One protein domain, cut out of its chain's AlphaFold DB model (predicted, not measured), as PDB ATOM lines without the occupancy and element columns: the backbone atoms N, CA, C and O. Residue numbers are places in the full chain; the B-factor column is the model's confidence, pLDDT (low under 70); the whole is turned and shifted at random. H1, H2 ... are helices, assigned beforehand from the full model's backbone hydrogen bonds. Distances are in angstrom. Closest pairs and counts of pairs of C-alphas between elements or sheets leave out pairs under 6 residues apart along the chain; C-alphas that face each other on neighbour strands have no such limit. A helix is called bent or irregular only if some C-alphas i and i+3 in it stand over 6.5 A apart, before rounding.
ATOM      1  N   THR A 326      -6.147 130.165  51.373       57.81
ATOM      2  CA  THR A 326      -5.011 130.428  50.503       57.81
ATOM      3  C   THR A 326      -4.660 131.914  50.665       57.81
ATOM      4  O   THR A 326      -5.568 132.747  50.578       57.81
ATOM      5  N   PRO A 327      -3.397 132.293  50.937       52.31
ATOM      6  CA  PRO A 327      -2.985 133.693  50.928       52.31
ATOM      7  C   PRO A 327      -3.010 134.174  49.478       52.31
ATOM      8  O   PRO A 327      -2.024 134.063  48.756       52.31
ATOM      9  N   LEU A 328      -4.171 134.623  49.013       54.22
ATOM     10  CA  LEU A 328      -4.331 135.082  47.645       54.22
ATOM     11  C   LEU A 328      -4.535 136.591  47.612       54.22
ATOM     12  O   LEU A 328      -5.540 137.127  48.078       54.22
ATOM     13  N   TYR A 329      -3.556 137.244  46.993       53.94
ATOM     14  CA  TYR A 329      -3.522 138.639  46.565       53.94
ATOM     15  C   TYR A 329      -4.517 138.925  45.421       53.94
ATOM     16  O   TYR A 329      -4.188 139.636  44.477       53.94
ATOM     17  N   PHE A 330      -5.725 138.354  45.449       53.19
ATOM     18  CA  PHE A 330      -6.738 138.675  44.443       53.19
ATOM     19  C   PHE A 330      -7.582 139.854  44.916       53.19
ATOM     20  O   PHE A 330      -8.323 139.762  45.899       53.19
ATOM     21  N   HIS A 331      -7.417 140.969  44.208       52.06
ATOM     22  CA  HIS A 331      -8.144 142.211  44.408       52.06
ATOM     23  C   HIS A 331      -9.619 142.089  43.954       52.06
ATOM     24  O   HIS A 331      -9.959 141.363  43.023       52.06
ATOM     25  N   GLU A 332     -10.483 142.817  44.667       52.47
ATOM     26  CA  GLU A 332     -11.852 143.252  44.319       52.47
ATOM     27  C   GLU A 332     -13.067 142.320  44.503       52.47
ATOM     28  O   GLU A 332     -14.140 142.847  44.785       52.47
ATOM     29  N   PHE A 333     -12.961 140.986  44.476       54.66
ATOM     30  CA  PHE A 333     -14.151 140.105  44.625       54.66
ATOM     31  C   PHE A 333     -14.250 139.339  45.949       54.66
ATOM     32  O   PHE A 333     -15.044 138.402  46.072       54.66
ATOM     33  N   GLN A 334     -13.463 139.714  46.957       60.31
ATOM     34  CA  GLN A 334     -13.522 139.051  48.257       60.31
ATOM     35  C   GLN A 334     -14.838 139.400  48.961       60.31
ATOM     36  O   GLN A 334     -14.954 140.419  49.639       60.31
ATOM     37  N   LEU A 335     -15.837 138.523  48.807       64.06
ATOM     38  CA  LEU A 335     -16.900 138.379  49.795       64.06
ATOM     39  C   LEU A 335     -16.245 138.325  51.177       64.06
ATOM     40  O   LEU A 335     -15.215 137.663  51.345       64.06
ATOM     41  N   ASP A 336     -16.859 138.989  52.158       85.88
ATOM     42  CA  ASP A 336     -16.449 138.827  53.549       85.88
ATOM     43  C   ASP A 336     -16.325 137.328  53.869       85.88
ATOM     44  O   ASP A 336     -17.106 136.506  53.375       85.88
ATOM     45  N   VAL A 337     -15.330 136.957  54.674       87.06
ATOM     46  CA  VAL A 337     -15.000 135.553  54.962       87.06
ATOM     47  C   VAL A 337     -16.238 134.803  55.460       87.06
ATOM     48  O   VAL A 337     -16.457 133.656  55.071       87.06
ATOM     49  N   SER A 338     -17.084 135.473  56.250       90.31
ATOM     50  CA  SER A 338     -18.376 134.946  56.693       90.31
ATOM     51  C   SER A 338     -19.303 134.617  55.521       90.31
ATOM     52  O   SER A 338     -19.800 133.496  55.425       90.31
ATOM     53  N   SER A 339     -19.469 135.546  54.576       90.12
ATOM     54  CA  SER A 339     -20.305 135.348  53.386       90.12
ATOM     55  C   SER A 339     -19.788 134.209  52.505       90.12
ATOM     56  O   SER A 339     -20.576 133.403  52.010       90.12
ATOM     57  N   ARG A 340     -18.463 134.089  52.346       89.94
ATOM     58  CA  ARG A 340     -17.846 132.979  51.606       89.94
ATOM     59  C   ARG A 340     -18.131 131.632  52.268       89.94
ATOM     60  O   ARG A 340     -18.589 130.717  51.591       89.94
ATOM     61  N   LEU A 341     -17.860 131.494  53.568       92.19
ATOM     62  CA  LEU A 341     -18.077 130.232  54.288       92.19
ATOM     63  C   LEU A 341     -19.567 129.882  54.382       92.19
ATOM     64  O   LEU A 341     -19.922 128.716  54.242       92.19
ATOM     65  N   GLY A 342     -20.433 130.889  54.531       93.38
ATOM     66  CA  GLY A 342     -21.882 130.737  54.416       93.38
ATOM     67  C   GLY A 342     -22.285 130.176  53.052       93.38
ATOM     68  O   GLY A 342     -23.007 129.189  52.998       93.38
ATOM     69  N   ALA A 343     -21.745 130.712  51.954       92.56
ATOM     70  CA  ALA A 343     -22.009 130.189  50.612       92.56
ATOM     71  C   ALA A 343     -21.495 128.751  50.413       92.56
ATOM     72  O   ALA A 343     -22.157 127.958  49.742       92.56
ATOM     73  N   VAL A 344     -20.346 128.385  51.002       94.38
ATOM     74  CA  VAL A 344     -19.864 126.989  51.000       94.38
ATOM     75  C   VAL A 344     -20.830 126.092  51.770       94.38
ATOM     76  O   VAL A 344     -21.193 125.029  51.273       94.38
ATOM     77  N   PHE A 345     -21.282 126.523  52.950       95.75
ATOM     78  CA  PHE A 345     -22.267 125.780  53.730       95.75
ATOM     79  C   PHE A 345     -23.569 125.588  52.947       95.75
ATOM     80  O   PHE A 345     -24.039 124.460  52.840       95.75
ATOM     81  N   SER A 346     -24.093 126.646  52.321       94.50
ATOM     82  CA  SER A 346     -25.285 126.575  51.470       94.50
ATOM     83  C   SER A 346     -25.111 125.611  50.298       94.50
ATOM     84  O   SER A 346     -26.010 124.821  50.037       94.50
ATOM     85  N   LEU A 347     -23.956 125.604  49.622       94.69
ATOM     86  CA  LEU A 347     -23.672 124.645  48.547       94.69
ATOM     87  C   LEU A 347     -23.648 123.191  49.054       94.69
ATOM     88  O   LEU A 347     -24.066 122.270  48.351       94.69
ATOM     89  N   LEU A 348     -23.151 122.969  50.273       95.69
ATOM     90  CA  LEU A 348     -23.088 121.640  50.876       95.69
ATOM     91  C   LEU A 348     -24.473 121.151  51.311       95.69
ATOM     92  O   LEU A 348     -24.812 120.005  51.032       95.69
ATOM     93  N   THR A 349     -25.262 121.982  51.990       94.44
ATOM     94  CA  THR A 349     -26.495 121.556  52.679       94.44
ATOM     95  C   THR A 349     -27.785 121.910  51.946       94.44
ATOM     96  O   THR A 349     -28.813 121.298  52.224       94.44
ATOM     97  N   GLY A 350     -27.747 122.867  51.016       92.19
ATOM     98  CA  GLY A 350     -28.929 123.459  50.377       92.19
ATOM     99  C   GLY A 350     -29.631 124.500  51.245       92.19
ATOM    100  O   GLY A 350     -30.669 125.024  50.851       92.19
ATOM    101  N   TYR A 351     -29.083 124.794  52.428       91.00
ATOM    102  CA  TYR A 351     -29.651 125.767  53.351       91.00
ATOM    103  C   TYR A 351     -29.281 127.193  52.943       91.00
ATOM    104  O   TYR A 351     -28.102 127.559  52.954       91.00
ATOM    105  N   VAL A 352     -30.286 128.018  52.649       88.38
ATOM    106  CA  VAL A 352     -30.129 129.457  52.416       88.38
ATOM    107  C   VAL A 352     -31.009 130.214  53.419       88.38
ATOM    108  O   VAL A 352     -32.203 129.930  53.512       88.38
ATOM    109  N   PRO A 353     -30.459 131.158  54.206       83.06
ATOM    110  CA  PRO A 353     -31.248 131.920  55.168       83.06
ATOM    111  C   PRO A 353     -32.411 132.664  54.511       83.06
ATOM    112  O   PRO A 353     -32.199 133.461  53.601       83.06
ATOM    113  N   GLY A 354     -33.619 132.464  55.039       83.50
ATOM    114  CA  GLY A 354     -34.816 133.182  54.597       83.50
ATOM    115  C   GLY A 354     -35.458 132.642  53.317       83.50
ATOM    116  O   GLY A 354     -36.423 133.242  52.852       83.50
ATOM    117  N   GLU A 355     -34.961 131.535  52.762       85.75
ATOM    118  CA  GLU A 355     -35.620 130.828  51.664       85.75
ATOM    119  C   GLU A 355     -36.411 129.631  52.210       85.75
ATOM    120  O   GLU A 355     -35.868 128.782  52.914       85.75
ATOM    121  N   ASP A 356     -37.702 129.555  51.871       77.88
ATOM    122  CA  ASP A 356     -38.586 128.455  52.293       77.88
ATOM    123  C   ASP A 356     -38.314 127.150  51.526       77.88
ATOM    124  O   ASP A 356     -38.728 126.069  51.948       77.88
ATOM    125  N   GLN A 357     -37.645 127.242  50.373       78.19
ATOM    126  CA  GLN A 357     -37.315 126.093  49.540       78.19
ATOM    127  C   GLN A 357     -35.825 125.762  49.629       78.19
ATOM    128  O   GLN A 357     -34.995 126.666  49.532       78.19
ATOM    129  N   PRO A 358     -35.468 124.470  49.764       75.31
ATOM    130  CA  PRO A 358     -34.079 124.049  49.721       75.31
ATOM    131  C   PRO A 358     -33.483 124.396  48.356       75.31
ATOM    132  O   PRO A 358     -33.992 123.968  47.316       75.31
ATOM    133  N   ALA A 359     -32.378 125.134  48.365       84.25
ATOM    134  CA  ALA A 359     -31.572 125.313  47.172       84.25
ATOM    135  C   ALA A 359     -30.899 123.984  46.789       84.25
ATOM    136  O   ALA A 359     -30.857 123.019  47.563       84.25
ATOM    137  N   PHE A 360     -30.337 123.931  45.581       88.25
ATOM    138  CA  PHE A 360     -29.511 122.803  45.171       88.25
ATOM    139  C   PHE A 360     -28.383 122.549  46.193       88.25
ATOM    140  O   PHE A 360     -27.792 123.481  46.738       88.25
ATOM    141  N   SER A 361     -28.082 121.270  46.452       92.69
ATOM    142  CA  SER A 361     -27.071 120.877  47.433       92.69
ATOM    143  C   SER A 361     -26.261 119.667  46.998       92.69
ATOM    144  O   SER A 361     -26.803 118.692  46.470       92.69
ATOM    145  N   LEU A 362     -24.966 119.679  47.317       92.69
ATOM    146  CA  LEU A 362     -24.108 118.503  47.140       92.69
ATOM    147  C   LEU A 362     -24.573 117.329  48.011       92.69
ATOM    148  O   LEU A 362     -24.430 116.182  47.598       92.69
ATOM    149  N   ARG A 363     -25.214 117.604  49.156       92.12
ATOM    150  CA  ARG A 363     -25.871 116.603  50.010       92.12
ATOM    151  C   ARG A 363     -26.791 115.663  49.233       92.12
ATOM    152  O   ARG A 363     -26.763 114.463  49.478       92.12
ATOM    153  N   THR A 364     -27.582 116.191  48.299       90.25
ATOM    154  CA  THR A 364     -28.516 115.373  47.498       90.25
ATOM    155  C   THR A 364     -27.834 114.480  46.467       90.25
ATOM    156  O   THR A 364     -28.448 113.524  46.005       90.25
ATOM    157  N   LEU A 365     -26.580 114.771  46.114       88.69
ATOM    158  CA  LEU A 365     -25.838 114.037  45.088       88.69
ATOM    159  C   LEU A 365     -24.902 112.975  45.652       88.69
ATOM    160  O   LEU A 365     -24.449 112.113  44.905       88.69
ATOM    161  N   ILE A 366     -24.585 113.049  46.943       87.50
ATOM    162  CA  ILE A 366     -23.660 112.118  47.581       87.50
ATOM    163  C   ILE A 366     -24.317 110.747  47.678       87.50
ATOM    164  O   ILE A 366     -25.276 110.539  48.427       87.50
ATOM    165  N   ASN A 367     -23.755 109.799  46.936       79.44
ATOM    166  CA  ASN A 367     -24.169 108.414  47.001       79.44
ATOM    167  C   ASN A 367     -23.818 107.824  48.378       79.44
ATOM    168  O   ASN A 367     -22.648 107.718  48.746       79.44
ATOM    169  N   ARG A 368     -24.838 107.409  49.139       77.25
ATOM    170  CA  ARG A 368     -24.660 106.794  50.464       77.25
ATOM    171  C   ARG A 368     -23.916 105.460  50.402       77.25
ATOM    172  O   ARG A 368     -23.280 105.094  51.384       77.25
ATOM    173  N   GLU A 369     -23.965 104.776  49.263       74.56
ATOM    174  CA  GLU A 369     -23.283 103.500  49.031       74.56
ATOM    175  C   GLU A 369     -21.779 103.682  48.769       74.56
ATOM    176  O   GLU A 369     -21.009 102.731  48.898       74.56
ATOM    177  N   ARG A 370     -21.332 104.904  48.432       79.06
ATOM    178  CA  ARG A 370     -19.913 105.221  48.238       79.06
ATOM    179  C   ARG A 370     -19.351 105.977  49.449       79.06
ATOM    180  O   ARG A 370     -19.617 107.166  49.625       79.06
ATOM    181  N   PRO A 371     -18.495 105.340  50.269       82.06
ATOM    182  CA  PRO A 371     -18.002 105.952  51.501       82.06
ATOM    183  C   PRO A 371     -17.039 107.126  51.258       82.06
ATOM    184  O   PRO A 371     -16.860 107.956  52.149       82.06
ATOM    185  N   HIS A 372     -16.415 107.223  50.075       88.31
ATOM    186  CA  HIS A 372     -15.407 108.249  49.799       88.31
ATOM    187  C   HIS A 372     -15.998 109.664  49.726       88.31
ATOM    188  O   HIS A 372     -15.666 110.494  50.574       88.31
ATOM    189  N   GLY A 373     -16.929 109.923  48.805       88.88
ATOM    190  CA  GLY A 373     -17.581 111.230  48.686       88.88
ATOM    191  C   GLY A 373     -18.294 111.671  49.956       88.88
ATOM    192  O   GLY A 373     -18.197 112.826  50.376       88.88
ATOM    193  N   ARG A 374     -18.920 110.726  50.665       89.69
ATOM    194  CA  ARG A 374     -19.542 111.009  51.960       89.69
ATOM    195  C   ARG A 374     -18.532 111.418  53.028       89.69
ATOM    196  O   ARG A 374     -18.784 112.364  53.775       89.69
ATOM    197  N   ARG A 375     -17.369 110.765  53.081       91.56
ATOM    198  CA  ARG A 375     -16.270 111.172  53.963       91.56
ATOM    199  C   ARG A 375     -15.794 112.587  53.633       91.56
ATOM    200  O   ARG A 375     -15.632 113.379  54.557       91.56
ATOM    201  N   LEU A 376     -15.606 112.916  52.355       93.31
ATOM    202  CA  LEU A 376     -15.184 114.256  51.926       93.31
ATOM    203  C   LEU A 376     -16.209 115.329  52.306       93.31
ATOM    204  O   LEU A 376     -15.854 116.385  52.826       93.31
ATOM    205  N   TYR A 377     -17.493 115.036  52.125       95.31
ATOM    206  CA  TYR A 377     -18.585 115.913  52.534       95.31
ATOM    207  C   TYR A 377     -18.588 116.195  54.034       95.31
ATOM    208  O   TYR A 377     -18.650 117.350  54.459       95.31
ATOM    209  N   VAL A 378     -18.462 115.151  54.849       94.75
ATOM    210  CA  VAL A 378     -18.407 115.298  56.306       94.75
ATOM    211  C   VAL A 378     -17.141 116.029  56.739       94.75
ATOM    212  O   VAL A 378     -17.197 116.851  57.652       94.75
ATOM    213  N   GLN A 379     -16.016 115.815  56.055       94.12
ATOM    214  CA  GLN A 379     -14.809 116.614  56.258       94.12
ATOM    215  C   GLN A 379     -15.050 118.095  55.953       94.12
ATOM    216  O   GLN A 379     -14.595 118.931  56.734       94.12
ATOM    217  N   CYS A 380     -15.786 118.441  54.888       95.19
ATOM    218  CA  CYS A 380     -16.147 119.833  54.593       95.19
ATOM    219  C   CYS A 380     -16.969 120.444  55.731       95.19
ATOM    220  O   CYS A 380     -16.647 121.528  56.213       95.19
ATOM    221  N   LEU A 381     -18.006 119.737  56.194       96.25
ATOM    222  CA  LEU A 381     -18.843 120.188  57.307       96.25
ATOM    223  C   LEU A 381     -18.033 120.353  58.600       96.25
ATOM    224  O   LEU A 381     -18.193 121.347  59.309       96.25
ATOM    225  N   ALA A 382     -17.126 119.418  58.887       94.62
ATOM    226  CA  ALA A 382     -16.297 119.458  60.087       94.62
ATOM    227  C   ALA A 382     -15.320 120.634  60.028       94.62
ATOM    228  O   ALA A 382     -15.137 121.335  61.024       94.62
ATOM    229  N   ARG A 383     -14.742 120.896  58.849       92.00
ATOM    230  CA  ARG A 383     -13.901 122.068  58.558       92.00
ATOM    231  C   ARG A 383     -14.642 123.393  58.715       92.00
ATOM    232  O   ARG A 383     -14.015 124.385  59.064       92.00
ATOM    233  N   LEU A 384     -15.952 123.416  58.489       93.75
ATOM    234  CA  LEU A 384     -16.799 124.581  58.758       93.75
ATOM    235  C   LEU A 384     -17.226 124.693  60.231       93.75
ATOM    236  O   LEU A 384     -17.721 125.738  60.635       93.75
ATOM    237  N   GLY A 385     -17.051 123.650  61.047       93.31
ATOM    238  CA  GLY A 385     -17.591 123.608  62.409       93.31
ATOM    239  C   GLY A 385     -19.108 123.381  62.461       93.31
ATOM    240  O   GLY A 385     -19.736 123.682  63.474       93.31
ATOM    241  N   ALA A 386     -19.703 122.846  61.389       95.94
ATOM    242  CA  ALA A 386     -21.132 122.549  61.284       95.94
ATOM    243  C   ALA A 386     -21.503 121.240  62.008       95.94
ATOM    244  O   ALA A 386     -21.967 120.266  61.404       95.94
ATOM    245  N   PHE A 387     -21.223 121.174  63.311       95.56
ATOM    246  CA  PHE A 387     -21.350 119.935  64.075       95.56
ATOM    247  C   PHE A 387     -22.798 119.465  64.222       95.56
ATOM    248  O   PHE A 387     -23.013 118.259  64.350       95.56
ATOM    249  N   ARG A 388     -23.800 120.361  64.194       95.81
ATOM    250  CA  ARG A 388     -25.207 119.931  64.313       95.81
ATOM    251  C   ARG A 388     -25.650 119.241  63.045       95.81
ATOM    252  O   ARG A 388     -26.248 118.173  63.095       95.81
ATOM    253  N   THR A 389     -25.274 119.820  61.911       95.81
ATOM    254  CA  THR A 389     -25.482 119.223  60.595       95.81
ATOM    255  C   THR A 389     -24.837 117.836  60.543       95.81
ATOM    256  O   THR A 389     -25.479 116.882  60.118       95.81
ATOM    257  N   ILE A 390     -23.614 117.685  61.067       95.75
ATOM    258  CA  ILE A 390     -22.947 116.377  61.168       95.75
ATOM    259  C   ILE A 390     -23.720 115.393  62.055       95.75
ATOM    260  O   ILE A 390     -23.847 114.227  61.688       95.75
ATOM    261  N   TRP A 391     -24.246 115.836  63.199       95.62
ATOM    262  CA  TRP A 391     -25.047 114.987  64.087       95.62
ATOM    263  C   TRP A 391     -26.304 114.463  63.375       95.62
ATOM    264  O   TRP A 391     -26.593 113.268  63.415       95.62
ATOM    265  N   HIS A 392     -27.004 115.322  62.631       94.44
ATOM    266  CA  HIS A 392     -28.150 114.902  61.819       94.44
ATOM    267  C   HIS A 392     -27.752 113.909  60.722       94.44
ATOM    268  O   HIS A 392     -28.445 112.914  60.515       94.44
ATOM    269  N   GLU A 393     -26.629 114.141  60.040       92.25
ATOM    270  CA  GLU A 393     -26.106 113.221  59.023       92.25
ATOM    271  C   GLU A 393     -25.713 111.860  59.600       92.25
ATOM    272  O   GLU A 393     -25.932 110.840  58.947       92.25
ATOM    273  N   TRP A 394     -25.178 111.834  60.822       91.12
ATOM    274  CA  TRP A 394     -24.869 110.610  61.556       91.12
ATOM    275  C   TRP A 394     -26.138 109.809  61.845       91.12
ATOM    276  O   TRP A 394     -26.214 108.626  61.512       91.12
ATOM    277  N   HIS A 395     -27.168 110.436  62.415       90.00
ATOM    278  CA  HIS A 395     -28.390 109.726  62.806       90.00
ATOM    279  C   HIS A 395     -29.307 109.365  61.635       90.00
ATOM    280  O   HIS A 395     -30.120 108.453  61.754       90.00
ATOM    281  N   GLN A 396     -29.145 110.002  60.476       86.12
ATOM    282  CA  GLN A 396     -29.789 109.560  59.235       86.12
ATOM    283  C   GLN A 396     -29.140 108.318  58.616       86.12
ATOM    284  O   GLN A 396     -29.717 107.723  57.702       86.12
ATOM    285  N   THR A 397     -27.943 107.949  59.082       74.69
ATOM    286  CA  THR A 397     -27.272 106.701  58.707       74.69
ATOM    287  C   THR A 397     -27.745 105.499  59.490       74.69
ATOM    288  O   THR A 397     -27.480 104.380  59.065       74.69
ATOM    289  N   ASP A 398     -28.357 105.726  60.651       64.50
ATOM    290  CA  ASP A 398     -28.606 104.666  61.616       64.50
ATOM    291  C   ASP A 398     -29.562 103.638  60.976       64.50
ATOM    292  O   ASP A 398     -30.691 103.993  60.610       64.50
ATOM    293  N   PRO A 399     -29.120 102.388  60.745       54.84
ATOM    294  CA  PRO A 399     -29.875 101.403  59.985       54.84
ATOM    295  C   PRO A 399     -30.999 100.849  60.859       54.84
ATOM    296  O   PRO A 399     -30.935  99.737  61.372       54.84
ATOM    297  N   VAL A 400     -32.081 101.607  61.019       50.91
ATOM    298  CA  VAL A 400     -33.235 101.211  61.845       50.91
ATOM    299  C   VAL A 400     -34.039 100.044  61.222       50.91
ATOM    300  O   VAL A 400     -35.101  99.689  61.716       50.91
ATOM    301  N   SER A 401     -33.580  99.388  60.147       47.03
ATOM    302  CA  SER A 401     -34.437  98.436  59.414       47.03
ATOM    303  C   SER A 401     -33.761  97.248  58.721       47.03
ATOM    304  O   SER A 401     -34.349  96.689  57.800       47.03
ATOM    305  N   HIS A 402     -32.577  96.792  59.138       47.84
ATOM    306  CA  HIS A 402     -32.085  95.473  58.697       47.84
ATOM    307  C   HIS A 402     -32.022  94.520  59.890       47.84
ATOM    308  O   HIS A 402     -31.180  94.654  60.768       47.84
ATOM    309  N   SER A 403     -32.944  93.559  59.936       49.22
ATOM    310  CA  SER A 403     -33.052  92.497  60.945       49.22
ATOM    311  C   SER A 403     -31.955  91.428  60.777       49.22
ATOM    312  O   SER A 403     -32.249  90.253  60.560       49.22
ATOM    313  N   GLY A 404     -30.690  91.847  60.794       58.53
ATOM    314  CA  GLY A 404     -29.510  90.989  60.681       58.53
ATOM    315  C   GLY A 404     -28.708  90.963  61.982       58.53
ATOM    316  O   GLY A 404     -28.816  91.873  62.794       58.53
ATOM    317  N   ASN A 405     -27.927  89.899  62.179       57.62
ATOM    318  CA  ASN A 405     -27.127  89.614  63.377       57.62
ATOM    319  C   ASN A 405     -26.471  90.854  64.027       57.62
ATOM    320  O   ASN A 405     -25.699  91.573  63.394       57.62
ATOM    321  N   ILE A 406     -26.723  91.028  65.328       57.81
ATOM    322  CA  ILE A 406     -26.324  92.189  66.144       57.81
ATOM    323  C   ILE A 406     -24.797  92.397  66.158       57.81
ATOM    324  O   ILE A 406     -24.332  93.536  66.094       57.81
ATOM    325  N   ASP A 407     -24.012  91.316  66.164       56.06
ATOM    326  CA  ASP A 407     -22.550  91.396  66.297       56.06
ATOM    327  C   ASP A 407     -21.846  91.832  64.999       56.06
ATOM    328  O   ASP A 407     -20.856  92.554  65.037       56.06
ATOM    329  N   THR A 408     -22.386  91.476  63.827       56.31
ATOM    330  CA  THR A 408     -21.833  91.928  62.530       56.31
ATOM    331  C   THR A 408     -22.245  93.362  62.197       56.31
ATOM    332  O   THR A 408     -21.516  94.066  61.498       56.31
ATOM    333  N   GLN A 409     -23.378  93.824  62.732       56.31
ATOM    334  CA  GLN A 409     -23.830  95.210  62.588       56.31
ATOM    335  C   GLN A 409     -23.029  96.191  63.446       56.31
ATOM    336  O   GLN A 409     -22.789  97.310  62.997       56.31
ATOM    337  N   GLN A 410     -22.583  95.794  64.643       54.16
ATOM    338  CA  GLN A 410     -21.769  96.671  65.490       54.16
ATOM    339  C   GLN A 410     -20.401  96.975  64.869       54.16
ATOM    340  O   GLN A 410     -20.017  98.143  64.819       54.16
ATOM    341  N   ASP A 411     -19.712  95.979  64.308       54.72
ATOM    342  CA  ASP A 411     -18.416  96.189  63.645       54.72
ATOM    343  C   ASP A 411     -18.534  96.992  62.337       54.72
ATOM    344  O   ASP A 411     -17.654  97.798  62.013       54.72
ATOM    345  N   ALA A 412     -19.630  96.815  61.590       58.38
ATOM    346  CA  ALA A 412     -19.909  97.595  60.387       58.38
ATOM    347  C   ALA A 412     -20.251  99.055  60.727       58.38
ATOM    348  O   ALA A 412     -19.652  99.964  60.161       58.38
ATOM    349  N   ALA A 413     -21.116  99.292  61.719       55.62
ATOM    350  CA  ALA A 413     -21.472 100.634  62.184       55.62
ATOM    351  C   ALA A 413     -20.295 101.364  62.853       55.62
ATOM    352  O   ALA A 413     -20.193 102.586  62.762       55.62
ATOM    353  N   PHE A 414     -19.381 100.642  63.512       55.97
ATOM    354  CA  PHE A 414     -18.148 101.209  64.062       55.97
ATOM    355  C   PHE A 414     -17.194 101.671  62.947       55.97
ATOM    356  O   PHE A 414     -16.613 102.755  63.036       55.97
ATOM    357  N   LYS A 415     -17.082 100.901  61.856       66.31
ATOM    358  CA  LYS A 415     -16.308 101.290  60.664       66.31
ATOM    359  C   LYS A 415     -16.974 102.402  59.853       66.31
ATOM    360  O   LYS A 415     -16.272 103.301  59.392       66.31
ATOM    361  N   GLU A 416     -18.294 102.370  59.699       68.00
ATOM    362  CA  GLU A 416     -19.045 103.388  58.961       68.00
ATOM    363  C   GLU A 416     -19.106 104.704  59.728       68.00
ATOM    364  O   GLU A 416     -18.802 105.744  59.170       68.00
ATOM    365  N   ASN A 417     -19.382 104.713  61.028       78.56
ATOM    366  CA  ASN A 417     -19.481 105.983  61.746       78.56
ATOM    367  C   ASN A 417     -18.117 106.573  62.145       78.56
ATOM    368  O   ASN A 417     -18.005 107.759  62.471       78.56
ATOM    369  N   GLY A 418     -17.044 105.782  62.065       84.62
ATOM    370  CA  GLY A 418     -15.708 106.224  62.444       84.62
ATOM    371  C   GLY A 418     -15.165 107.393  61.621       84.62
ATOM    372  O   GLY A 418     -14.441 108.229  62.166       84.62
ATOM    373  N   TYR A 419     -15.557 107.525  60.346       87.81
ATOM    374  CA  TYR A 419     -15.075 108.632  59.513       87.81
ATOM    375  C   TYR A 419     -15.619 109.995  59.955       87.81
ATOM    376  O   TYR A 419     -14.951 111.003  59.725       87.81
ATOM    377  N   PHE A 420     -16.792 110.053  60.600       91.62
ATOM    378  CA  PHE A 420     -17.332 111.303  61.140       91.62
ATOM    379  C   PHE A 420     -16.462 111.820  62.282       91.62
ATOM    380  O   PHE A 420     -16.080 112.990  62.297       91.62
ATOM    381  N   ILE A 421     -16.091 110.930  63.205       92.75
ATOM    382  CA  ILE A 421     -15.230 111.281  64.336       92.75
ATOM    383  C   ILE A 421     -13.836 111.664  63.848       92.75
ATOM    384  O   ILE A 421     -13.296 112.683  64.277       92.75
ATOM    385  N   THR A 422     -13.278 110.903  62.904       91.94
ATOM    386  CA  THR A 422     -12.000 111.239  62.269       91.94
ATOM    387  C   THR A 422     -12.059 112.607  61.592       91.94
ATOM    388  O   THR A 422     -11.169 113.415  61.810       91.94
ATOM    389  N   ALA A 423     -13.122 112.925  60.848       92.00
ATOM    390  CA  ALA A 423     -13.282 114.235  60.219       92.00
ATOM    391  C   ALA A 423     -13.338 115.389  61.238       92.00
ATOM    392  O   ALA A 423     -12.725 116.434  61.011       92.00
ATOM    393  N   ILE A 424     -14.034 115.202  62.365       92.44
ATOM    394  CA  ILE A 424     -14.091 116.188  63.454       92.44
ATOM    395  C   ILE A 424     -12.705 116.372  64.074       92.44
ATOM    396  O   ILE A 424     -12.234 117.502  64.178       92.44
ATOM    397  N   LEU A 425     -12.028 115.284  64.447       91.00
ATOM    398  CA  LEU A 425     -10.691 115.349  65.040       91.00
ATOM    399  C   LEU A 425      -9.668 115.970  64.090       91.00
ATOM    400  O   LEU A 425      -8.901 116.829  64.513       91.00
ATOM    401  N   ASP A 426      -9.685 115.590  62.814       88.75
ATOM    402  CA  ASP A 426      -8.802 116.154  61.794       88.75
ATOM    403  C   ASP A 426      -9.058 117.658  61.623       88.75
ATOM    404  O   ASP A 426      -8.123 118.443  61.483       88.75
ATOM    405  N   SER A 427     -10.322 118.093  61.657       88.25
ATOM    406  CA  SER A 427     -10.661 119.519  61.608       88.25
ATOM    407  C   SER A 427     -10.127 120.275  62.831       88.25
ATOM    408  O   SER A 427      -9.498 121.325  62.683       88.25
ATOM    409  N   LEU A 428     -10.309 119.716  64.032       87.94
ATOM    410  CA  LEU A 428      -9.855 120.326  65.283       87.94
ATOM    411  C   LEU A 428      -8.326 120.403  65.377       87.94
ATOM    412  O   LEU A 428      -7.814 121.414  65.842       87.94
ATOM    413  N   THR A 429      -7.594 119.386  64.911       84.94
ATOM    414  CA  THR A 429      -6.117 119.402  64.904       84.94
ATOM    415  C   THR A 429      -5.567 120.421  63.909       84.94
ATOM    416  O   THR A 429      -4.622 121.149  64.215       84.94
ATOM    417  N   LYS A 430      -6.191 120.528  62.729       82.44
ATOM    418  CA  LYS A 430      -5.841 121.520  61.702       82.44
ATOM    419  C   LYS A 430      -6.149 122.953  62.146       82.44
ATOM    420  O   LYS A 430      -5.412 123.871  61.784       82.44
ATOM    421  N   ASN A 431      -7.188 123.137  62.965       80.50
ATOM    422  CA  ASN A 431      -7.619 124.430  63.484       80.50
ATOM    423  C   ASN A 431      -7.845 124.393  65.007       80.50
ATOM    424  O   ASN A 431      -8.974 124.437  65.496       80.50
ATOM    425  N   ASN A 432      -6.751 124.368  65.775       76.38
ATOM    426  CA  ASN A 432      -6.808 124.361  67.244       76.38
ATOM    427  C   ASN A 432      -7.593 125.551  67.830       76.38
ATOM    428  O   ASN A 432      -8.179 125.445  68.910       76.38
ATOM    429  N   ASP A 433      -7.631 126.682  67.122       81.44
ATOM    430  CA  ASP A 433      -8.344 127.873  67.573       81.44
ATOM    431  C   ASP A 433      -9.871 127.667  67.496       81.44
ATOM    432  O   ASP A 433     -10.597 128.168  68.362       81.44
ATOM    433  N   MET A 434     -10.358 126.837  66.564       81.62
ATOM    434  CA  MET A 434     -11.762 126.419  66.467       81.62
ATOM    435  C   MET A 434     -12.246 125.757  67.768       81.62
ATOM    436  O   MET A 434     -13.307 126.118  68.280       81.62
ATOM    437  N   ALA A 435     -11.438 124.869  68.362       79.31
ATOM    438  CA  ALA A 435     -11.760 124.203  69.629       79.31
ATOM    439  C   ALA A 435     -11.898 125.188  70.802       79.31
ATOM    440  O   ALA A 435     -12.623 124.925  71.757       79.31
ATOM    441  N   THR A 436     -11.217 126.336  70.738       81.62
ATOM    442  CA  THR A 436     -11.260 127.350  71.802       81.62
ATOM    443  C   THR A 436     -12.368 128.383  71.608       81.62
ATOM    444  O   THR A 436     -12.913 128.880  72.595       81.62
ATOM    445  N   CYS A 437     -12.709 128.705  70.357       83.88
ATOM    446  CA  CYS A 437     -13.641 129.781  70.029       83.88
ATOM    447  C   CYS A 437     -15.090 129.296  69.939       83.88
ATOM    448  O   CYS A 437     -15.972 129.937  70.511       83.88
ATOM    449  N   LEU A 438     -15.337 128.151  69.291       83.50
ATOM    450  CA  LEU A 438     -16.689 127.614  69.109       83.50
ATOM    451  C   LEU A 438     -17.450 127.404  70.429       83.50
ATOM    452  O   LEU A 438     -18.535 127.976  70.569       83.50
ATOM    453  N   PRO A 439     -16.918 126.671  71.432       83.56
ATOM    454  CA  PRO A 439     -17.692 126.340  72.627       83.56
ATOM    455  C   PRO A 439     -17.953 127.545  73.537       83.56
ATOM    456  O   PRO A 439     -18.763 127.441  74.454       83.56
ATOM    457  N   ARG A 440     -17.253 128.674  73.336       85.19
ATOM    458  CA  ARG A 440     -17.453 129.909  74.113       85.19
ATOM    459  C   ARG A 440     -18.641 130.727  73.624       85.19
ATOM    460  O   ARG A 440     -19.089 131.612  74.346       85.19
ATOM    461  N   SER A 441     -19.131 130.455  72.415       83.19
ATOM    462  CA  SER A 441     -20.353 131.086  71.927       83.19
ATOM    463  C   SER A 441     -21.559 130.524  72.681       83.19
ATOM    464  O   SER A 441     -21.704 129.308  72.820       83.19
ATOM    465  N   SER A 442     -22.428 131.406  73.174       82.00
ATOM    466  CA  SER A 442     -23.687 131.030  73.835       82.00
ATOM    467  C   SER A 442     -24.598 130.221  72.916       82.00
ATOM    468  O   SER A 442     -25.425 129.443  73.372       82.00
ATOM    469  N   GLU A 443     -24.432 130.389  71.609       86.19
ATOM    470  CA  GLU A 443     -25.210 129.712  70.590       86.19
ATOM    471  C   GLU A 443     -24.759 128.275  70.382       86.19
ATOM    472  O   GLU A 443     -25.553 127.500  69.872       86.19
ATOM    473  N   PHE A 444     -23.536 127.885  70.762       87.44
ATOM    474  CA  PHE A 444     -22.997 126.552  70.470       87.44
ATOM    475  C   PHE A 444     -23.838 125.414  71.056       87.44
ATOM    476  O   PHE A 444     -24.008 124.386  70.413       87.44
ATOM    477  N   THR A 445     -24.389 125.591  72.256       89.62
ATOM    478  CA  THR A 445     -25.242 124.579  72.899       89.62
ATOM    479  C   THR A 445     -26.711 124.703  72.535       89.62
ATOM    480  O   THR A 445     -27.490 123.817  72.879       89.62
ATOM    481  N   ASN A 446     -27.108 125.778  71.846       93.81
ATOM    482  CA  ASN A 446     -28.471 125.897  71.349       93.81
ATOM    483  C   ASN A 446     -28.672 124.836  70.275       93.81
ATOM    484  O   ASN A 446     -27.894 124.755  69.320       93.81
ATOM    485  N   VAL A 447     -29.699 124.020  70.460       94.88
ATOM    486  CA  VAL A 447     -30.110 122.973  69.534       94.88
ATOM    487  C   VAL A 447     -31.618 122.840  69.612       94.88
ATOM    488  O   VAL A 447     -32.220 123.002  70.677       94.88
ATOM    489  N   THR A 448     -32.215 122.539  68.478       94.25
ATOM    490  CA  THR A 448     -33.666 122.421  68.320       94.25
ATOM    491  C   THR A 448     -34.084 120.970  68.131       94.25
ATOM    492  O   THR A 448     -35.172 120.579  68.541       94.25
ATOM    493  N   GLY A 449     -33.191 120.143  67.571       92.44
ATOM    494  CA  GLY A 449     -33.522 118.791  67.126       92.44
ATOM    495  C   GLY A 449     -34.169 118.763  65.743       92.44
ATOM    496  O   GLY A 449     -34.422 117.680  65.219       92.44
ATOM    497  N   HIS A 450     -34.391 119.924  65.123       94.00
ATOM    498  CA  HIS A 450     -34.879 120.046  63.759       94.00
ATOM    499  C   HIS A 450     -33.722 120.408  62.829       94.00
ATOM    500  O   HIS A 450     -33.043 121.410  63.027       94.00
ATOM    501  N   PHE A 451     -33.520 119.605  61.779       92.44
ATOM    502  CA  PHE A 451     -32.403 119.767  60.840       92.44
ATOM    503  C   PHE A 451     -32.264 121.201  60.309       92.44
ATOM    504  O   PHE A 451     -31.179 121.767  60.346       92.44
ATOM    505  N   TRP A 452     -33.367 121.800  59.853       91.38
ATOM    506  CA  TRP A 452     -33.375 123.137  59.252       91.38
ATOM    507  C   TRP A 452     -32.988 124.241  60.243       91.38
ATOM    508  O   TRP A 452     -32.138 125.077  59.939       91.38
ATOM    509  N   GLU A 453     -33.563 124.213  61.442       92.81
ATOM    510  CA  GLU A 453     -33.267 125.180  62.503       92.81
ATOM    511  C   GLU A 453     -31.831 125.005  63.022       92.81
ATOM    512  O   GLU A 453     -31.110 125.975  63.259       92.81
ATOM    513  N   ASP A 454     -31.355 123.765  63.120       94.75
ATOM    514  CA  ASP A 454     -29.982 123.470  63.514       94.75
ATOM    515  C   ASP A 454     -28.957 123.876  62.435       94.75
ATOM    516  O   ASP A 454     -27.874 124.361  62.777       94.75
ATOM    517  N   CYS A 455     -29.292 123.780  61.142       94.12
ATOM    518  CA  CYS A 455     -28.482 124.348  60.059       94.12
ATOM    519  C   CYS A 455     -28.397 125.880  60.149       94.12
ATOM    520  O   CYS A 455     -27.330 126.450  59.905       94.12
ATOM    521  N   GLN A 456     -29.481 126.555  60.543       93.50
ATOM    522  CA  GLN A 456     -29.465 127.998  60.795       93.50
ATOM    523  C   GLN A 456     -28.497 128.354  61.929       93.50
ATOM    524  O   GLN A 456     -27.704 129.292  61.804       93.50
ATOM    525  N   LEU A 457     -28.536 127.594  63.027       94.44
ATOM    526  CA  LEU A 457     -27.630 127.778  64.160       94.44
ATOM    527  C   LEU A 457     -26.169 127.524  63.765       94.44
ATOM    528  O   LEU A 457     -25.298 128.310  64.142       94.44
ATOM    529  N   ASP A 458     -25.894 126.494  62.962       95.25
ATOM    530  CA  ASP A 458     -24.555 126.241  62.414       95.25
ATOM    531  C   ASP A 458     -24.078 127.405  61.534       95.25
ATOM    532  O   ASP A 458     -22.948 127.868  61.689       95.25
ATOM    533  N   MET A 459     -24.934 127.958  60.672       93.50
ATOM    534  CA  MET A 459     -24.575 129.106  59.835       93.50
ATOM    535  C   MET A 459     -24.283 130.374  60.658       93.50
ATOM    536  O   MET A 459     -23.350 131.116  60.339       93.50
ATOM    537  N   LEU A 460     -25.018 130.610  61.752       92.62
ATOM    538  CA  LEU A 460     -24.720 131.697  62.692       92.62
ATOM    539  C   LEU A 460     -23.358 131.505  63.370       92.62
ATOM    540  O   LEU A 460     -22.581 132.457  63.487       92.62
ATOM    541  N   VAL A 461     -23.051 130.274  63.787       92.19
ATOM    542  CA  VAL A 461     -21.761 129.919  64.389       92.19
ATOM    543  C   VAL A 461     -20.615 130.092  63.384       92.19
ATOM    544  O   VAL A 461     -19.592 130.686  63.741       92.19
ATOM    545  N   ILE A 462     -20.803 129.659  62.131       92.69
ATOM    546  CA  ILE A 462     -19.849 129.845  61.026       92.69
ATOM    547  C   ILE A 462     -19.577 131.331  60.808       92.69
ATOM    548  O   ILE A 462     -18.418 131.736  60.776       92.69
ATOM    549  N   SER A 463     -20.623 132.155  60.716       91.88
ATOM    550  CA  SER A 463     -20.489 133.597  60.493       91.88
ATOM    551  C   SER A 463     -19.664 134.276  61.588       91.88
ATOM    552  O   SER A 463     -18.711 135.004  61.303       91.88
ATOM    553  N   ARG A 464     -19.966 133.979  62.858       91.06
ATOM    554  CA  ARG A 464     -19.256 134.561  64.011       91.06
ATOM    555  C   ARG A 464     -17.821 134.062  64.140       91.06
ATOM    556  O   ARG A 464     -16.950 134.804  64.589       91.06
ATOM    557  N   SER A 465     -17.576 132.821  63.733       90.00
ATOM    558  CA  SER A 465     -16.272 132.164  63.841       90.00
ATOM    559  C   SER A 465     -15.465 132.231  62.545       90.00
ATOM    560  O   SER A 465     -14.383 131.657  62.479       90.00
ATOM    561  N   ALA A 466     -15.945 132.947  61.524       90.00
ATOM    562  CA  ALA A 466     -15.407 132.903  60.167       90.00
ATOM    563  C   ALA A 466     -13.906 133.216  60.104       90.00
ATOM    564  O   ALA A 466     -13.154 132.526  59.421       90.00
ATOM    565  N   LYS A 467     -13.456 134.214  60.878       88.00
ATOM    566  CA  LYS A 467     -12.036 134.590  60.974       88.00
ATOM    567  C   LYS A 467     -11.168 133.477  61.552       88.00
ATOM    568  O   LYS A 467     -10.037 133.327  61.119       88.00
ATOM    569  N   VAL A 468     -11.697 132.724  62.517       87.00
ATOM    570  CA  VAL A 468     -11.005 131.600  63.163       87.00
ATOM    571  C   VAL A 468     -10.997 130.393  62.234       87.00
ATOM    572  O   VAL A 468      -9.958 129.774  62.046       87.00
ATOM    573  N   ILE A 469     -12.138 130.084  61.607       86.06
ATOM    574  CA  ILE A 469     -12.287 128.972  60.656       86.06
ATOM    575  C   ILE A 469     -11.334 129.144  59.470       86.06
ATOM    576  O   ILE A 469     -10.690 128.187  59.053       86.06
ATOM    577  N   ALA A 470     -11.205 130.372  58.969       84.81
ATOM    578  CA  ALA A 470     -10.335 130.713  57.854       84.81
ATOM    579  C   ALA A 470      -8.881 131.002  58.264       84.81
ATOM    580  O   ALA A 470      -8.198 131.703  57.523       84.81
ATOM    581  N   LEU A 471      -8.396 130.525  59.417       82.44
ATOM    582  CA  LEU A 471      -6.965 130.561  59.740       82.44
ATOM    583  C   LEU A 471      -6.213 129.451  58.993       82.44
ATOM    584  O   LEU A 471      -6.782 128.385  58.747       82.44
ATOM    585  N   PRO A 472      -4.952 129.692  58.578       78.12
ATOM    586  CA  PRO A 472      -4.191 128.707  57.824       78.12
ATOM    587  C   PRO A 472      -3.953 127.472  58.672       78.12
ATOM    588  O   PRO A 472      -3.694 127.574  59.872       78.12
ATOM    589  N   ASP A 473      -4.024 126.313  58.016       78.31
ATOM    590  CA  ASP A 473      -3.743 125.038  58.658       78.31
ATOM    591  C   ASP A 473      -2.380 125.111  59.339       78.31
ATOM    592  O   ASP A 473      -1.349 125.339  58.693       78.31
ATOM    593  N   ARG A 474      -2.360 124.877  60.653       73.25
ATOM    594  CA  ARG A 474      -1.101 124.618  61.343       73.25
ATOM    595  C   ARG A 474      -0.656 123.247  60.856       73.25
ATOM    596  O   ARG A 474      -1.243 122.243  61.244       73.25
ATOM    597  N   ARG A 475       0.305 123.205  59.924       60.78
ATOM    598  CA  ARG A 475       0.853 121.951  59.391       60.78
ATOM    599  C   ARG A 475       1.471 121.161  60.543       60.78
ATOM    600  O   ARG A 475       2.620 121.383  60.903       60.78
ATOM    601  N   ILE A 476       0.693 120.262  61.129       61.62
ATOM    602  CA  ILE A 476       1.209 119.187  61.960       61.62
ATOM    603  C   ILE A 476       1.488 118.058  60.972       61.62
ATOM    604  O   ILE A 476       0.562 117.433  60.456       61.62
ATOM    605  N   GLU A 477       2.757 117.889  60.604       59.03
ATOM    606  CA  GLU A 477       3.186 116.801  59.727       59.03
ATOM    607  C   GLU A 477       2.840 115.466  60.389       59.03
ATOM    608  O   GLU A 477       3.340 115.177  61.473       59.03
ATOM    609  N   ASN A 478       1.945 114.707  59.744       55.53
ATOM    610  CA  ASN A 478       1.595 113.308  60.003       55.53
ATOM    611  C   ASN A 478       1.923 112.819  61.421       55.53
ATOM    612  O   ASN A 478       2.805 111.981  61.623       55.53
ATOM    613  N   SER A 479       1.195 113.329  62.412       57.00
ATOM    614  CA  SER A 479       1.243 112.752  63.744       57.00
ATOM    615  C   SER A 479       0.565 111.384  63.687       57.00
ATOM    616  O   SER A 479      -0.637 111.264  63.453       57.00
ATOM    617  N   ASN A 480       1.359 110.325  63.866       64.69
ATOM    618  CA  ASN A 480       0.828 108.984  64.102       64.69
ATOM    619  C   ASN A 480      -0.233 109.050  65.215       64.69
ATOM    620  O   ASN A 480      -0.060 109.837  66.151       64.69
ATOM    621  N   PRO A 481      -1.308 108.240  65.146       66.69
ATOM    622  CA  PRO A 481      -2.383 108.274  66.130       66.69
ATOM    623  C   PRO A 481      -1.802 108.068  67.529       66.69
ATOM    624  O   PRO A 481      -1.362 106.980  67.896       66.69
ATOM    625  N   THR A 482      -1.758 109.146  68.308       78.50
ATOM    626  CA  THR A 482      -1.270 109.100  69.681       78.50
ATOM    627  C   THR A 482      -2.322 108.418  70.562       78.50
ATOM    628  O   THR A 482      -3.513 108.428  70.234       78.50
ATOM    629  N   PRO A 483      -1.949 107.869  71.730       81.56
ATOM    630  CA  PRO A 483      -2.926 107.374  72.705       81.56
ATOM    631  C   PRO A 483      -3.997 108.421  73.075       81.56
ATOM    632  O   PRO A 483      -5.131 108.078  73.410       81.56
ATOM    633  N   ILE A 484      -3.651 109.710  72.970       83.19
ATOM    634  CA  ILE A 484      -4.565 110.844  73.161       83.19
ATOM    635  C   ILE A 484      -5.610 110.896  72.038       83.19
ATOM    636  O   ILE A 484      -6.793 111.058  72.332       83.19
ATOM    637  N   TYR A 485      -5.206 110.694  70.777       85.50
ATOM    638  CA  TYR A 485      -6.128 110.622  69.640       85.50
ATOM    639  C   TYR A 485      -7.163 109.510  69.833       85.50
ATOM    640  O   TYR A 485      -8.356 109.781  69.750       85.50
ATOM    641  N   ALA A 486      -6.732 108.292  70.181       86.50
ATOM    642  CA  ALA A 486      -7.641 107.164  70.412       86.50
ATOM    643  C   ALA A 486      -8.637 107.439  71.556       86.50
ATOM    644  O   ALA A 486      -9.834 107.183  71.427       86.50
ATOM    645  N   LYS A 487      -8.168 108.039  72.658       89.75
ATOM    646  CA  LYS A 487      -9.030 108.433  73.784       89.75
ATOM    647  C   LYS A 487     -10.046 109.511  73.391       89.75
ATOM    648  O   LYS A 487     -11.188 109.470  73.845       89.75
ATOM    649  N   ASN A 488      -9.632 110.491  72.595       89.94
ATOM    650  CA  ASN A 488     -10.505 111.564  72.121       89.94
ATOM    651  C   ASN A 488     -11.515 111.059  71.088       89.94
ATOM    652  O   ASN A 488     -12.667 111.487  71.110       89.94
ATOM    653  N   TRP A 489     -11.101 110.111  70.250       91.62
ATOM    654  CA  TRP A 489     -11.963 109.418  69.305       91.62
ATOM    655  C   TRP A 489     -13.093 108.687  70.032       91.62
ATOM    656  O   TRP A 489     -14.258 108.955  69.753       91.62
ATOM    657  N   GLU A 490     -12.774 107.867  71.040       91.00
ATOM    658  CA  GLU A 490     -13.788 107.111  71.792       91.00
ATOM    659  C   GLU A 490     -14.784 108.042  72.495       91.00
ATOM    660  O   GLU A 490     -15.995 107.841  72.439       91.00
ATOM    661  N   LYS A 491     -14.296 109.129  73.105       92.94
ATOM    662  CA  LYS A 491     -15.168 110.129  73.735       92.94
ATOM    663  C   LYS A 491     -16.130 110.771  72.739       92.94
ATOM    664  O   LYS A 491     -17.318 110.870  73.032       92.94
ATOM    665  N   LEU A 492     -15.631 111.224  71.588       92.06
ATOM    666  CA  LEU A 492     -16.471 111.842  70.562       92.06
ATOM    667  C   LEU A 492     -17.469 110.845  69.972       92.06
ATOM    668  O   LEU A 492     -18.616 111.216  69.740       92.06
ATOM    669  N   TYR A 493     -17.067 109.586  69.799       92.44
ATOM    670  CA  TYR A 493     -17.965 108.516  69.381       92.44
ATOM    671  C   TYR A 493     -19.141 108.360  70.356       92.44
ATOM    672  O   TYR A 493     -20.297 108.383  69.934       92.44
ATOM    673  N   GLN A 494     -18.875 108.296  71.667       93.12
ATOM    674  CA  GLN A 494     -19.944 108.216  72.674       93.12
ATOM    675  C   GLN A 494     -20.836 109.466  72.690       93.12
ATOM    676  O   GLN A 494     -22.045 109.347  72.872       93.12
ATOM    677  N   ILE A 495     -20.266 110.654  72.458       93.75
ATOM    678  CA  ILE A 495     -21.026 111.910  72.370       93.75
ATOM    679  C   ILE A 495     -21.993 111.891  71.180       93.75
ATOM    680  O   ILE A 495     -23.163 112.218  71.349       93.75
ATOM    681  N   PHE A 496     -21.533 111.500  69.989       91.50
ATOM    682  CA  PHE A 496     -22.368 111.469  68.780       91.50
ATOM    683  C   PHE A 496     -23.336 110.283  68.738       91.50
ATOM    684  O   PHE A 496     -24.316 110.329  68.008       91.50
ATOM    685  N   ARG A 497     -23.117 109.243  69.550       91.38
ATOM    686  CA  ARG A 497     -24.074 108.142  69.730       91.38
ATOM    687  C   ARG A 497     -25.328 108.559  70.514       91.38
ATOM    688  O   ARG A 497     -26.352 107.878  70.439       91.38
ATOM    689  N   GLU A 498     -25.259 109.641  71.286       92.56
ATOM    690  CA  GLU A 498     -26.380 110.136  72.085       92.56
ATOM    691  C   GLU A 498     -27.542 110.594  71.189       92.56
ATOM    692  O   GLU A 498     -27.394 111.475  70.343       92.56
ATOM    693  N   LYS A 499     -28.729 110.015  71.414       90.50
ATOM    694  CA  LYS A 499     -29.933 110.268  70.601       90.50
ATOM    695  C   LYS A 499     -30.554 111.635  70.874       90.50
ATOM    696  O   LYS A 499     -31.312 112.140  70.051       90.50
ATOM    697  N   GLN A 500     -30.288 112.214  72.043       94.31
ATOM    698  CA  GLN A 500     -30.755 113.551  72.394       94.31
ATOM    699  C   GLN A 500     -29.678 114.581  72.059       94.31
ATOM    700  O   GLN A 500     -28.704 114.730  72.800       94.31
ATOM    701  N   ILE A 501     -29.886 115.341  70.981       95.12
ATOM    702  CA  ILE A 501     -28.937 116.362  70.518       95.12
ATOM    703  C   ILE A 501     -28.563 117.364  71.629       95.12
ATOM    704  O   ILE A 501     -27.407 117.767  71.727       95.12
ATOM    705  N   GLN A 502     -29.483 117.696  72.546       95.38
ATOM    706  CA  GLN A 502     -29.218 118.569  73.701       95.38
ATOM    707  C   GLN A 502     -28.101 118.015  74.595       95.38
ATOM    708  O   GLN A 502     -27.186 118.741  74.981       95.38
ATOM    709  N   LYS A 503     -28.153 116.717  74.910       95.50
ATOM    710  CA  LYS A 503     -27.134 116.052  75.731       95.50
ATOM    711  C   LYS A 503     -25.819 115.921  74.972       95.50
ATOM    712  O   LYS A 503     -24.767 116.206  75.546       95.50
ATOM    713  N   ALA A 504     -25.887 115.559  73.689       95.00
ATOM    714  CA  ALA A 504     -24.717 115.453  72.825       95.00
ATOM    715  C   ALA A 504     -23.948 116.784  72.761       95.00
ATOM    716  O   ALA A 504     -22.738 116.810  72.967       95.00
ATOM    717  N   PHE A 505     -24.638 117.912  72.564       94.94
ATOM    718  CA  PHE A 505     -23.993 119.220  72.428       94.94
ATOM    719  C   PHE A 505     -23.441 119.784  73.737       94.94
ATOM    720  O   PHE A 505     -22.373 120.397  73.721       94.94
ATOM    721  N   LEU A 506     -24.092 119.525  74.876       94.44
ATOM    722  CA  LEU A 506     -23.515 119.837  76.190       94.44
ATOM    723  C   LEU A 506     -22.222 119.045  76.430       94.44
ATOM    724  O   LEU A 506     -21.213 119.604  76.867       94.44
ATOM    725  N   ALA A 507     -22.223 117.752  76.095       94.69
ATOM    726  CA  ALA A 507     -21.043 116.906  76.222       94.69
ATOM    727  C   ALA A 507     -19.935 117.300  75.227       94.69
ATOM    728  O   ALA A 507     -18.762 117.327  75.603       94.69
ATOM    729  N   LEU A 508     -20.291 117.679  73.995       94.38
ATOM    730  CA  LEU A 508     -19.359 118.191  72.989       94.38
ATOM    731  C   LEU A 508     -18.721 119.509  73.438       94.38
ATOM    732  O   LEU A 508     -17.509 119.674  73.319       94.38
ATOM    733  N   GLN A 509     -19.504 120.431  74.005       93.81
ATOM    734  CA  GLN A 509     -18.979 121.679  74.557       93.81
ATOM    735  C   GLN A 509     -17.982 121.400  75.688       93.81
ATOM    736  O   GLN A 509     -16.878 121.945  75.680       93.81
ATOM    737  N   ALA A 510     -18.336 120.517  76.629       93.44
ATOM    738  CA  ALA A 510     -17.446 120.112  77.714       93.44
ATOM    739  C   ALA A 510     -16.164 119.449  77.183       93.44
ATOM    740  O   ALA A 510     -15.066 119.741  77.663       93.44
ATOM    741  N   PHE A 511     -16.286 118.606  76.155       92.62
ATOM    742  CA  PHE A 511     -15.157 117.977  75.476       92.62
ATOM    743  C   PHE A 511     -14.206 119.021  74.874       92.62
ATOM    744  O   PHE A 511     -13.017 119.003  75.200       92.62
ATOM    745  N   LEU A 512     -14.719 119.975  74.087       90.69
ATOM    746  CA  LEU A 512     -13.919 121.044  73.474       90.69
ATOM    747  C   LEU A 512     -13.278 121.970  74.525       90.69
ATOM    748  O   LEU A 512     -12.127 122.380  74.381       90.69
ATOM    749  N   MET A 513     -13.984 122.249  75.625       89.44
ATOM    750  CA  MET A 513     -13.479 123.067  76.737       89.44
ATOM    751  C   MET A 513     -12.407 122.367  77.578       89.44
ATOM    752  O   MET A 513     -11.597 123.045  78.211       89.44
ATOM    753  N   SER A 514     -12.364 121.030  77.583       87.62
ATOM    754  CA  SER A 514     -11.486 120.244  78.464       87.62
ATOM    755  C   SER A 514      -9.984 120.373  78.170       87.62
ATOM    756  O   SER A 514      -9.181 119.779  78.887       87.62
ATOM    757  N   LYS A 515      -9.584 121.168  77.161       64.19
ATOM    758  CA  LYS A 515      -8.199 121.598  76.870       64.19
ATOM    759  C   LYS A 515      -7.141 120.485  76.836       64.19
ATOM    760  O   LYS A 515      -5.952 120.789  76.898       64.19
ATOM    761  N   THR A 516      -7.522 119.216  76.687       55.09
ATOM    762  CA  THR A 516      -6.557 118.119  76.533       55.09
ATOM    763  C   THR A 516      -6.002 118.144  75.112       55.09
ATOM    764  O   THR A 516      -6.450 117.417  74.238       55.09
ATOM    765  N   SER A 517      -5.098 119.110  74.915       54.28
ATOM    766  CA  SER A 517      -4.119 119.287  73.847       54.28
ATOM    767  C   SER A 517      -4.315 118.347  72.659       54.28
ATOM    768  O   SER A 517      -3.815 117.225  72.655       54.28
ATOM    769  N   PHE A 518      -4.984 118.844  71.618       58.56
ATOM    770  CA  PHE A 518      -4.964 118.257  70.272       58.56
ATOM    771  C   PHE A 518      -3.584 118.417  69.584       58.56
ATOM    772  O   PHE A 518      -3.500 118.373  68.360       58.56
ATOM    773  N   SER A 519      -2.518 118.634  70.368       51.28
ATOM    774  CA  SER A 519      -1.123 118.810  69.947       51.28
ATOM    775  C   SER A 519      -0.291 117.589  70.288       51.28
ATOM    776  O   SER A 519      -0.357 117.191  71.478       51.28
TER     777      SER A 519
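What this domain is: This is residues 326 to 519 of the 519 residues of an uncharacterized protein of fungal sp. No.14919 (UniProt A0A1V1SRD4). A compact body of helices has short H3 near its middle, with H2, H4b, H7, H8 and H6 round it; H1 packs on H2 and H6, H5 on H6 and H8. The longest helix, H4, bends, and its arm H4a leads out to residues 400 to 408, which stick out, as do residues 328 to 334. The printed part, all helix, has 194 residues with eight named helices, H1 to H8 in order, a radius of gyration of the C-alphas of 16.9 A and spans of 59 by 42 by 31 A.

How they stand to each other: H4, residues 406 to 430, is one helix by its hydrogen bonds but bent, with C-alphas 416 and 419 6.6 A apart; its arms are H4a, 406 to 416, which touches no helix, and H4b, 419 to 430. H4b touches H2, residues 371 to 384, at a steep tilt of 39 degrees; the closest C-alphas, of Gln 379 and Ala 423, are 4.9 A apart. H7, residues 483 to 497, and H8, residues 501 to 513, form a hairpin, closest at the C-alphas of Ile 495 and Ala 504, 5.1 A. H7 touches H4b, closest at C-alphas 489 and 421, 6.2 A. H2 forms hairpins with H1, residues 337 to 349, and H3, residues 387 to 395. H6, residues 451 to 469, touches H1 with residues 459 to 467 alone, closest at C-alphas 463 and 338, 4.6 A. H5, residues 432 to 440, touches H8, closest at C-alphas 439 and 509, 5.2 A. O i to N i+4 pairs are all within hydrogen-bond range except in H4a, 6 of 7, H6, 13 of 15, and H5, 2 of 5, beside 4 of 6 O i to N i+3.

Where its parts are: H1 begins at C-alpha 337 (-15.000, 135.553, 54.962); H8 ends at C-alpha 513 (-13.479, 123.067, 76.737). H6 measures 22.1 A, H7 21.4 A.

The domain as a whole: The printed part has no cut. The links H1 to H2 and H6 to H7 are long. pLDDT is under 70 in residues 326 to 335, 398 to 416, 475 to 481 and 515 to 519.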